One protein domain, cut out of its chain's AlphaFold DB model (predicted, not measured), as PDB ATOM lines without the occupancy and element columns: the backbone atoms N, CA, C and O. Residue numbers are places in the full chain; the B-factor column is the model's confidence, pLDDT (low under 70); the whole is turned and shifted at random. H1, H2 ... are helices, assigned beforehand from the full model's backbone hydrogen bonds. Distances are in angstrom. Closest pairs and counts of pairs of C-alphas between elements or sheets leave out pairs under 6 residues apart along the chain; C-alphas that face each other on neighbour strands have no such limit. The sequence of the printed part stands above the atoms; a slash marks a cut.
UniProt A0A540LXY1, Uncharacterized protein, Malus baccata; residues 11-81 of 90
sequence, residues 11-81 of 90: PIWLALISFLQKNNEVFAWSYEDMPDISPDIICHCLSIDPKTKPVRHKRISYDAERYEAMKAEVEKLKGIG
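Overview. This is residues 11 to 81 of the 90 residues of an uncharacterized protein of Malus baccata (UniProt A0A540LXY1). With little regular structure, the model is an open, extended trace: helix H1 sticks out at one end, and a long link, residues 23 to 63, swings out in a wide loop and folds back to a second, separate helix, H2. The printed part has 71 residues with two named helices, H1 then H2, and no named strand; the class is all helix, with only 28 residues in named elements. It is extended, with a radius of gyration of the C-alphas of 19.8 A, and spans 60 by 39 by 22 A.

Along the chain. H1, residues 11 to 22, begins at C-alpha 11 (160.629, 147.154, 98.159) and is 16.5 A long. H2, residues 64 to 79, is 22.6 A long and ends at C-alpha 79 (192.302, 123.466, 96.238).

Arrangement. H1 and H2 are apart. In both, every O i to N i+4 pair is within hydrogen-bond range. Residues 11 to 23, 37 to 61 and 63 to 69 stand free.

Size, cuts and confidence. The C-alphas farthest apart, those of Pro 11 and Lys 51, are 62.0 A apart. The printed part has no cut. The link from H1 to H2 is long, 41 residues. Mean pLDDT of the printed part is 88.9; residue 35 is under 70.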
ATOM      1  N   PRO A  11     160.760 147.552  96.755       93.56
ATOM      2  CA  PRO A  11     160.629 147.154  98.159       93.56
ATOM      3  C   PRO A  11     160.997 145.687  98.400       93.56
ATOM      4  O   PRO A  11     161.679 145.365  99.371       93.56
ATOM      5  N   ILE A  12     160.571 144.797  97.500       92.94
ATOM      6  CA  ILE A  12     160.841 143.359  97.606       92.94
ATOM      7  C   ILE A  12     162.321 143.088  97.346       92.94
ATOM      8  O   ILE A  12     162.935 142.284  98.042       92.94
ATOM      9  N   TRP A  13     162.907 143.789  96.377       92.94
ATOM     10  CA  TRP A  13     164.323 143.676  96.057       92.94
ATOM     11  C   TRP A  13     165.213 144.041  97.255       92.94
ATOM     12  O   TRP A  13     166.112 143.283  97.612       92.94
ATOM     13  N   LEU A  14     164.907 145.149  97.940       92.44
ATOM     14  CA  LEU A  14     165.617 145.563  99.155       92.44
ATOM     15  C   LEU A  14     165.426 144.575 100.312       92.44
ATOM     16  O   LEU A  14     166.394 144.231 100.993       92.44
ATOM     17  N   ALA A  15     164.199 144.088 100.515       94.38
ATOM     18  CA  ALA A  15     163.913 143.091 101.542       94.38
ATOM     19  C   ALA A  15     164.693 141.789 101.302       94.38
ATOM     20  O   ALA A  15     165.256 141.227 102.239       94.38
ATOM     21  N   LEU A  16     164.785 141.344 100.045       92.75
ATOM     22  CA  LEU A  16     165.542 140.155  99.666       92.75
ATOM     23  C   LEU A  16     167.043 140.331  99.916       92.75
ATOM     24  O   LEU A  16     167.674 139.431 100.458       92.75
ATOM     25  N   ILE A  17     167.618 141.489  99.583       91.50
ATOM     26  CA  ILE A  17     169.032 141.765  99.883       91.50
ATOM     27  C   ILE A  17     169.285 141.728 101.381       91.50
ATOM     28  O   ILE A  17     170.205 141.042 101.821       91.50
ATOM     29  N   SER A  18     168.458 142.427 102.159       94.00
ATOM     30  CA  SER A  18     168.594 142.442 103.615       94.00
ATOM     31  C   SER A  18     168.479 141.032 104.197       94.00
ATOM     32  O   SER A  18     169.267 140.662 105.065       94.00
ATOM     33  N   PHE A  19     167.567 140.211 103.673       93.56
ATOM     34  CA  PHE A  19     167.429 138.813 104.064       93.56
ATOM     35  C   PHE A  19     168.686 137.987 103.755       93.56
ATOM     36  O   PHE A  19     169.183 137.293 104.638       93.56
ATOM     37  N   LEU A  20     169.226 138.071 102.536       92.00
ATOM     38  CA  LEU A  20     170.414 137.302 102.143       92.00
ATOM     39  C   LEU A  20     171.668 137.751 102.906       92.00
ATOM     40  O   LEU A  20     172.495 136.919 103.260       92.00
ATOM     41  N   GLN A  21     171.794 139.049 103.196       89.88
ATOM     42  CA  GLN A  21     172.882 139.585 104.021       89.88
ATOM     43  C   GLN A  21     172.767 139.148 105.481       89.88
ATOM     44  O   GLN A  21     173.777 138.849 106.106       89.88
ATOM     45  N   LYS A  22     171.546 139.106 106.023       94.31
ATOM     46  CA  LYS A  22     171.297 138.702 107.411       94.31
ATOM     47  C   LYS A  22     171.542 137.211 107.654       94.31
ATOM     48  O   LYS A  22     171.817 136.850 108.786       94.31
ATOM     49  N   ASN A  23     171.405 136.381 106.622       90.75
ATOM     50  CA  ASN A  23     171.601 134.933 106.694       90.75
ATOM     51  C   ASN A  23     172.821 134.512 105.859       90.75
ATOM     52  O   ASN A  23     172.775 133.499 105.158       90.75
ATOM     53  N   ASN A  24     173.885 135.323 105.847       86.38
ATOM     54  CA  ASN A  24     175.045 135.084 104.991       86.38
ATOM     55  C   ASN A  24     175.725 133.743 105.315       86.38
ATOM     56  O   ASN A  24     176.173 133.053 104.413       86.38
ATOM     57  N   GLU A  25     175.711 133.349 106.580       83.50
ATOM     58  CA  GLU A  25     176.269 132.115 107.122       83.50
ATOM     59  C   GLU A  25     175.434 130.856 106.838       83.50
ATOM     60  O   GLU A  25     175.913 129.743 107.031       83.50
ATOM     61  N   VAL A  26     174.179 131.009 106.403       85.75
ATOM     62  CA  VAL A  26     173.265 129.876 106.164       85.75
ATOM     63  C   VAL A  26     173.446 129.290 104.760       85.75
ATOM     64  O   VAL A  26     173.131 128.124 104.526       85.75
ATOM     65  N   PHE A  27     173.942 130.087 103.810       83.94
ATOM     66  CA  PHE A  27     174.089 129.692 102.411       83.94
ATOM     67  C   PHE A  27     175.558 129.489 102.037       83.94
ATOM     68  O   PHE A  27     176.412 130.298 102.380       83.94
ATOM     69  N   ALA A  28     175.832 128.461 101.235       85.69
ATOM     70  CA  ALA A  28     177.139 128.266 100.617       85.69
ATOM     71  C   ALA A  28     177.257 129.136  99.349       85.69
ATOM     72  O   ALA A  28     176.793 128.754  98.271       85.69
ATOM     73  N   TRP A  29     177.828 130.338  99.468       84.94
ATOM     74  CA  TRP A  29     178.015 131.260  98.332       84.94
ATOM     75  C   TRP A  29     179.132 130.826  97.382       84.94
ATOM     76  O   TRP A  29     179.154 131.207  96.205       84.94
ATOM     77  N   SER A  30     180.049 130.032  97.909       80.25
ATOM     78  CA  SER A  30     181.139 129.357  97.238       80.25
ATOM     79  C   SER A  30     181.331 127.975  97.868       80.25
ATOM     80  O   SER A  30     180.745 127.659  98.902       80.25
ATOM     81  N   TYR A  31     182.167 127.139  97.252       76.06
ATOM     82  CA  TYR A  31     182.521 125.862  97.868       76.06
ATOM     83  C   TYR A  31     183.368 126.029  99.140       76.06
ATOM     84  O   TYR A  31     183.387 125.120  99.957       76.06
ATOM     85  N   GLU A  32     184.040 127.170  99.325       76.56
ATOM     86  CA  GLU A  32     184.794 127.467 100.554       76.56
ATOM     87  C   GLU A  32     183.853 127.682 101.751       76.56
ATOM     88  O   GLU A  32     184.206 127.368 102.883       76.56
ATOM     89  N   ASP A  33     182.630 128.154 101.489       78.38
ATOM     90  CA  ASP A  33     181.595 128.391 102.503       78.38
ATOM     91  C   ASP A  33     180.854 127.107 102.913       78.38
ATOM     92  O   ASP A  33     179.973 127.145 103.770       78.38
ATOM     93  N   MET A  34     181.171 125.969 102.287       78.56
ATOM     94  CA  MET A  34     180.623 124.663 102.635       78.56
ATOM     95  C   MET A  34     181.680 123.894 103.436       78.56
ATOM     96  O   MET A  34     182.472 123.163 102.836       78.56
ATOM     97  N   PRO A  35     181.734 124.057 104.776       69.75
ATOM     98  CA  PRO A  35     182.633 123.272 105.606       69.75
ATOM     99  C   PRO A  35     182.218 121.814 105.475       69.75
ATOM    100  O   PRO A  35     181.156 121.406 105.952       69.75
ATOM    101  N   ASP A  36     183.033 121.043 104.766       74.62
ATOM    102  CA  ASP A  36     182.787 119.622 104.632       74.62
ATOM    103  C   ASP A  36     182.860 118.975 106.019       74.62
ATOM    104  O   ASP A  36     183.616 119.409 106.901       74.62
ATOM    105  N   ILE A  37     182.045 117.949 106.251       79.19
ATOM    106  CA  ILE A  37     182.097 117.252 107.533       79.19
ATOM    107  C   ILE A  37     183.363 116.405 107.516       79.19
ATOM    108  O   ILE A  37     183.541 115.585 106.617       79.19
ATOM    109  N   SER A  38     184.242 116.601 108.507       80.75
ATOM    110  CA  SER A  38     185.485 115.830 108.577       80.75
ATOM    111  C   SER A  38     185.177 114.329 108.460       80.75
ATOM    112  O   SER A  38     184.324 113.834 109.209       80.75
ATOM    113  N   PRO A  39     185.880 113.586 107.584       80.75
ATOM    114  CA  PRO A  39     185.745 112.136 107.492       80.75
ATOM    115  C   PRO A  39     185.996 111.412 108.821       80.75
ATOM    116  O   PRO A  39     185.501 110.302 109.004       80.75
ATOM    117  N   ASP A  40     186.722 112.045 109.751       85.44
ATOM    118  CA  ASP A  40     186.947 111.538 111.110       85.44
ATOM    119  C   ASP A  40     185.675 111.578 111.976       85.44
ATOM    120  O   ASP A  40     185.553 110.815 112.932       85.44
ATOM    121  N   ILE A  41     184.730 112.472 111.658       87.12
ATOM    122  CA  ILE A  41     183.443 112.606 112.356       87.12
ATOM    123  C   ILE A  41     182.437 111.622 111.768       87.12
ATOM    124  O   ILE A  41     181.829 110.835 112.493       87.12
ATOM    125  N   ILE A  42     182.232 111.680 110.452       86.19
ATOM    126  CA  ILE A  42     181.333 110.770 109.752       86.19
ATOM    127  C   ILE A  42     181.834 110.544 108.332       86.19
ATOM    128  O   ILE A  42     182.105 111.477 107.582       86.19
ATOM    129  N   CYS A  43     181.922 109.277 107.945       88.69
ATOM    130  CA  CYS A  43     182.230 108.884 106.583       88.69
ATOM    131  C   CYS A  43     181.160 107.906 106.108       88.69
ATOM    132  O   CYS A  43     180.814 106.952 106.811       88.69
ATOM    133  N   HIS A  44     180.622 108.140 104.913       88.44
ATOM    134  CA  HIS A  44     179.736 107.175 104.286       88.44
ATOM    135  C   HIS A  44     180.562 106.085 103.601       88.44
ATOM    136  O   HIS A  44     181.234 106.329 102.599       88.44
ATOM    137  N   CYS A  45     180.471 104.865 104.122       88.19
ATOM    138  CA  CYS A  45     181.021 103.688 103.466       88.19
ATOM    139  C   CYS A  45     179.969 103.089 102.531       88.19
ATOM    140  O   CYS A  45     178.899 102.669 102.975       88.19
ATOM    141  N   LEU A  46     180.290 103.003 101.239       89.56
ATOM    142  CA  LEU A  46     179.472 102.249 100.295       89.56
ATOM    143  C   LEU A  46     179.483 100.765 100.694       89.56
ATOM    144  O   LEU A  46     180.549 100.182 100.897       89.56
ATOM    145  N   SER A  47     178.305 100.143 100.777       92.56
ATOM    146  CA  SER A  47     178.151  98.715 101.093       92.56
ATOM    147  C   SER A  47     178.518  97.844  99.883       92.56
ATOM    148  O   SER A  47     177.648  97.285  99.214       92.56
ATOM    149  N   ILE A  48     179.811  97.761  99.582       90.25
ATOM    150  CA  ILE A  48     180.376  96.991  98.468       90.25
ATOM    151  C   ILE A  48     181.046  95.736  99.034       90.25
ATOM    152  O   ILE A  48     181.766  95.819 100.026       90.25
ATOM    153  N   ASP A  49     180.839  94.576  98.402       93.19
ATOM    154  CA  ASP A  49     181.567  93.352  98.760       93.19
ATOM    155  C   ASP A  49     183.071  93.541  98.462       93.19
ATOM    156  O   ASP A  49     183.423  93.708  97.287       93.19
ATOM    157  N   PRO A  50     183.966  93.468  99.474       88.44
ATOM    158  CA  PRO A  50     185.411  93.633  99.294       88.44
ATOM    159  C   PRO A  50     186.050  92.626  98.330       88.44
ATOM    160  O   PRO A  50     187.166  92.843  97.864       88.44
ATOM    161  N   LYS A  51     185.371  91.511  98.034       92.19
ATOM    162  CA  LYS A  51     185.827  90.502  97.067       92.19
ATOM    163  C   LYS A  51     185.518  90.883  95.619       92.19
ATOM    164  O   LYS A  51     186.029  90.242  94.698       92.19
ATOM    165  N   THR A  52     184.687  91.901  95.403       89.50
ATOM    166  CA  THR A  52     184.329  92.367  94.062       89.50
ATOM    167  C   THR A  52     185.539  93.004  93.399       89.50
ATOM    168  O   THR A  52     186.186  93.889  93.957       89.50
ATOM    169  N   LYS A  53     185.847  92.572  92.174       88.25
ATOM    170  CA  LYS A  53     186.950  93.152  91.406       88.25
ATOM    171  C   LYS A  53     186.583  94.568  90.943       88.25
ATOM    172  O   LYS A  53     185.490  94.741  90.400       88.25
ATOM    173  N   PRO A  54     187.479  95.562  91.087       88.06
ATOM    174  CA  PRO A  54     187.273  96.882  90.503       88.06
ATOM    175  C   PRO A  54     187.070  96.785  88.988       88.06
ATOM    176  O   PRO A  54     187.782  96.047  88.307       88.06
ATOM    177  N   VAL A  55     186.118  97.550  88.452       88.06
ATOM    178  CA  VAL A  55     185.886  97.641  87.006       88.06
ATOM    179  C   VAL A  55     186.449  98.961  86.506       88.06
ATOM    180  O   VAL A  55     186.002 100.037  86.901       88.06
ATOM    181  N   ARG A  56     187.429  98.888  85.602       87.19
ATOM    182  CA  ARG A  56     187.978 100.069  84.937       87.19
ATOM    183  C   ARG A  56     187.062 100.504  83.803       87.19
ATOM    184  O   ARG A  56     186.927  99.809  82.800       87.19
ATOM    185  N   HIS A  57     186.477 101.687  83.938       88.06
ATOM    186  CA  HIS A  57     185.709 102.295  82.855       88.06
ATOM    187  C   HIS A  57     186.652 103.019  81.887       88.06
ATOM    188  O   HIS A  57     187.647 103.631  82.289       88.06
ATOM    189  N   LYS A  58     186.347 102.949  80.588       89.12
ATOM    190  CA  LYS A  58     187.091 103.692  79.566       89.12
ATOM    191  C   LYS A  58     186.905 105.191  79.806       89.12
ATOM    192  O   LYS A  58     185.781 105.660  79.963       89.12
ATOM    193  N   ARG A  59     188.004 105.949  79.788       88.19
ATOM    194  CA  ARG A  59     187.952 107.413  79.848       88.19
ATOM    195  C   ARG A  59     187.159 107.949  78.654       88.19
ATOM    196  O   ARG A  59     187.470 107.622  77.508       88.19
ATOM    197  N   ILE A  60     186.161 108.780  78.937       89.44
ATOM    198  CA  ILE A  60     185.387 109.497  77.922       89.44
ATOM    199  C   ILE A  60     186.255 110.644  77.386       89.44
ATOM    200  O   ILE A  60     186.885 111.366  78.161       89.44
ATOM    201  N   SER A  61     186.329 110.782  76.061       90.81
ATOM    202  CA  SER A  61     186.967 111.931  75.418       90.81
ATOM    203  C   SER A  61     186.044 113.143  75.497       90.81
ATOM    204  O   SER A  61     184.870 113.044  75.142       90.81
ATOM    205  N   TYR A  62     186.591 114.280  75.906       92.44
ATOM    206  CA  TYR A  62     185.903 115.566  75.878       92.44
ATOM    207  C   TYR A  62     186.425 116.393  74.704       92.44
ATOM    208  O   TYR A  62     187.581 116.235  74.306       92.44
ATOM    209  N   ASP A  63     185.581 117.263  74.149       96.00
ATOM    210  CA  ASP A  63     186.062 118.354  73.304       96.00
ATOM    211  C   ASP A  63     186.938 119.324  74.123       96.00
ATOM    212  O   ASP A  63     187.000 119.248  75.354       96.00
ATOM    213  N   ALA A  64     187.653 120.213  73.433       96.19
ATOM    214  CA  ALA A  64     188.624 121.100  74.070       96.19
ATOM    215  C   ALA A  64     187.980 122.039  75.103       96.19
ATOM    216  O   ALA A  64     188.534 122.236  76.181       96.19
ATOM    217  N   GLU A  65     186.793 122.570  74.808       96.69
ATOM    218  CA  GLU A  65     186.094 123.505  75.692       96.69
ATOM    219  C   GLU A  65     185.673 122.817  76.996       96.69
ATOM    220  O   GLU A  65     185.973 123.294  78.094       96.69
ATOM    221  N   ARG A  66     185.049 121.640  76.892       95.56
ATOM    222  CA  ARG A  66     184.648 120.839  78.055       95.56
ATOM    223  C   ARG A  66     185.845 120.346  78.849       95.56
ATOM    224  O   ARG A  66     185.757 120.248  80.071       95.56
ATOM    225  N   TYR A  67     186.944 120.020  78.176       95.50
ATOM    226  CA  TYR A  67     188.158 119.574  78.844       95.50
ATOM    227  C   TYR A  67     188.754 120.670  79.731       95.50
ATOM    228  O   TYR A  67     189.068 120.400  80.890       95.50
ATOM    229  N   GLU A  68     188.859 121.898  79.222       96.25
ATOM    230  CA  GLU A  68     189.363 123.029  80.004       96.25
ATOM    231  C   GLU A  68     188.426 123.379  81.167       96.25
ATOM    232  O   GLU A  68     188.890 123.571  82.291       96.25
ATOM    233  N   ALA A  69     187.106 123.362  80.946       95.25
ATOM    234  CA  ALA A  69     186.130 123.581  82.014       95.25
ATOM    235  C   ALA A  69     186.225 122.508  83.118       95.25
ATOM    236  O   ALA A  69     186.264 122.835  84.304       95.25
ATOM    237  N   MET A  70     186.319 121.230  82.736       94.25
ATOM    238  CA  MET A  70     186.507 120.117  83.672       94.25
ATOM    239  C   MET A  70     187.804 120.281  84.467       94.25
ATOM    240  O   MET A  70     187.803 120.111  85.683       94.25
ATOM    241  N   LYS A  71     188.910 120.609  83.794       94.88
ATOM    242  CA  LYS A  71     190.215 120.797  84.433       94.88
ATOM    243  C   LYS A  71     190.179 121.940  85.450       94.88
ATOM    244  O   LYS A  71     190.659 121.761  86.564       94.88
ATOM    245  N   ALA A  72     189.586 123.079  85.091       95.31
ATOM    246  CA  ALA A  72     189.451 124.222  85.991       95.31
ATOM    247  C   ALA A  72     188.625 123.881  87.244       95.31
ATOM    248  O   ALA A  72     189.024 124.229  88.355       95.31
ATOM    249  N   GLU A  73     187.513 123.157  87.084       93.38
ATOM    250  CA  GLU A  73     186.689 122.745  88.224       93.38
ATOM    251  C   GLU A  73     187.416 121.717  89.106       93.38
ATOM    252  O   GLU A  73     187.384 121.835  90.327       93.38
ATOM    253  N   VAL A  74     188.139 120.752  88.523       93.62
ATOM    254  CA  VAL A  74     188.932 119.778  89.295       93.62
ATOM    255  C   VAL A  74     190.003 120.468  90.141       93.62
ATOM    256  O   VAL A  74     190.123 120.152  91.322       93.62
ATOM    257  N   GLU A  75     190.748 121.427  89.583       94.31
ATOM    258  CA  GLU A  75     191.757 122.182  90.344       94.31
ATOM    259  C   GLU A  75     191.128 122.985  91.487       94.31
ATOM    260  O   GLU A  75     191.649 123.001  92.602       94.31
ATOM    261  N   LYS A  76     189.963 123.593  91.250       91.69
ATOM    262  CA  LYS A  76     189.214 124.315  92.281       91.69
ATOM    263  C   LYS A  76     188.779 123.396  93.424       91.69
ATOM    264  O   LYS A  76     189.005 123.720  94.586       91.69
ATOM    265  N   LEU A  77     188.192 122.240  93.106       90.19
ATOM    266  CA  LEU A  77     187.758 121.260  94.107       90.19
ATOM    267  C   LEU A  77     188.942 120.635  94.859       90.19
ATOM    268  O   LEU A  77     188.825 120.295  96.037       90.19
ATOM    269  N   LYS A  78     190.089 120.488  94.189       91.38
ATOM    270  CA  LYS A  78     191.334 120.023  94.805       91.38
ATOM    271  C   LYS A  78     191.899 121.071  95.766       91.38
ATOM    272  O   LYS A  78     192.338 120.709  96.853       91.38
ATOM    273  N   GLY A  79     191.838 122.354  95.404       88.75
ATOM    274  CA  GLY A  79     192.302 123.466  96.238       88.75
ATOM    275  C   GLY A  79     191.587 123.567  97.589       88.75
ATOM    276  O   GLY A  79     192.224 123.882  98.589       88.75
ATOM    277  N   ILE A  80     190.296 123.229  97.635       87.62
ATOM    278  CA  ILE A  80     189.494 123.197  98.874       87.62
ATOM    279  C   ILE A  80     189.542 121.844  99.609       87.62
ATOM    280  O   ILE A  80     188.919 121.692 100.653       87.62
ATOM    281  N   GLY A  81     190.241 120.839  99.067       86.56
ATOM    282  CA  GLY A  81     190.365 119.509  99.676       86.56
ATOM    283  C   GLY A  81     189.159 118.574  99.504       86.56
ATOM    284  O   GLY A  81     189.164 117.488 100.081       86.56
TER     285      GLY A  81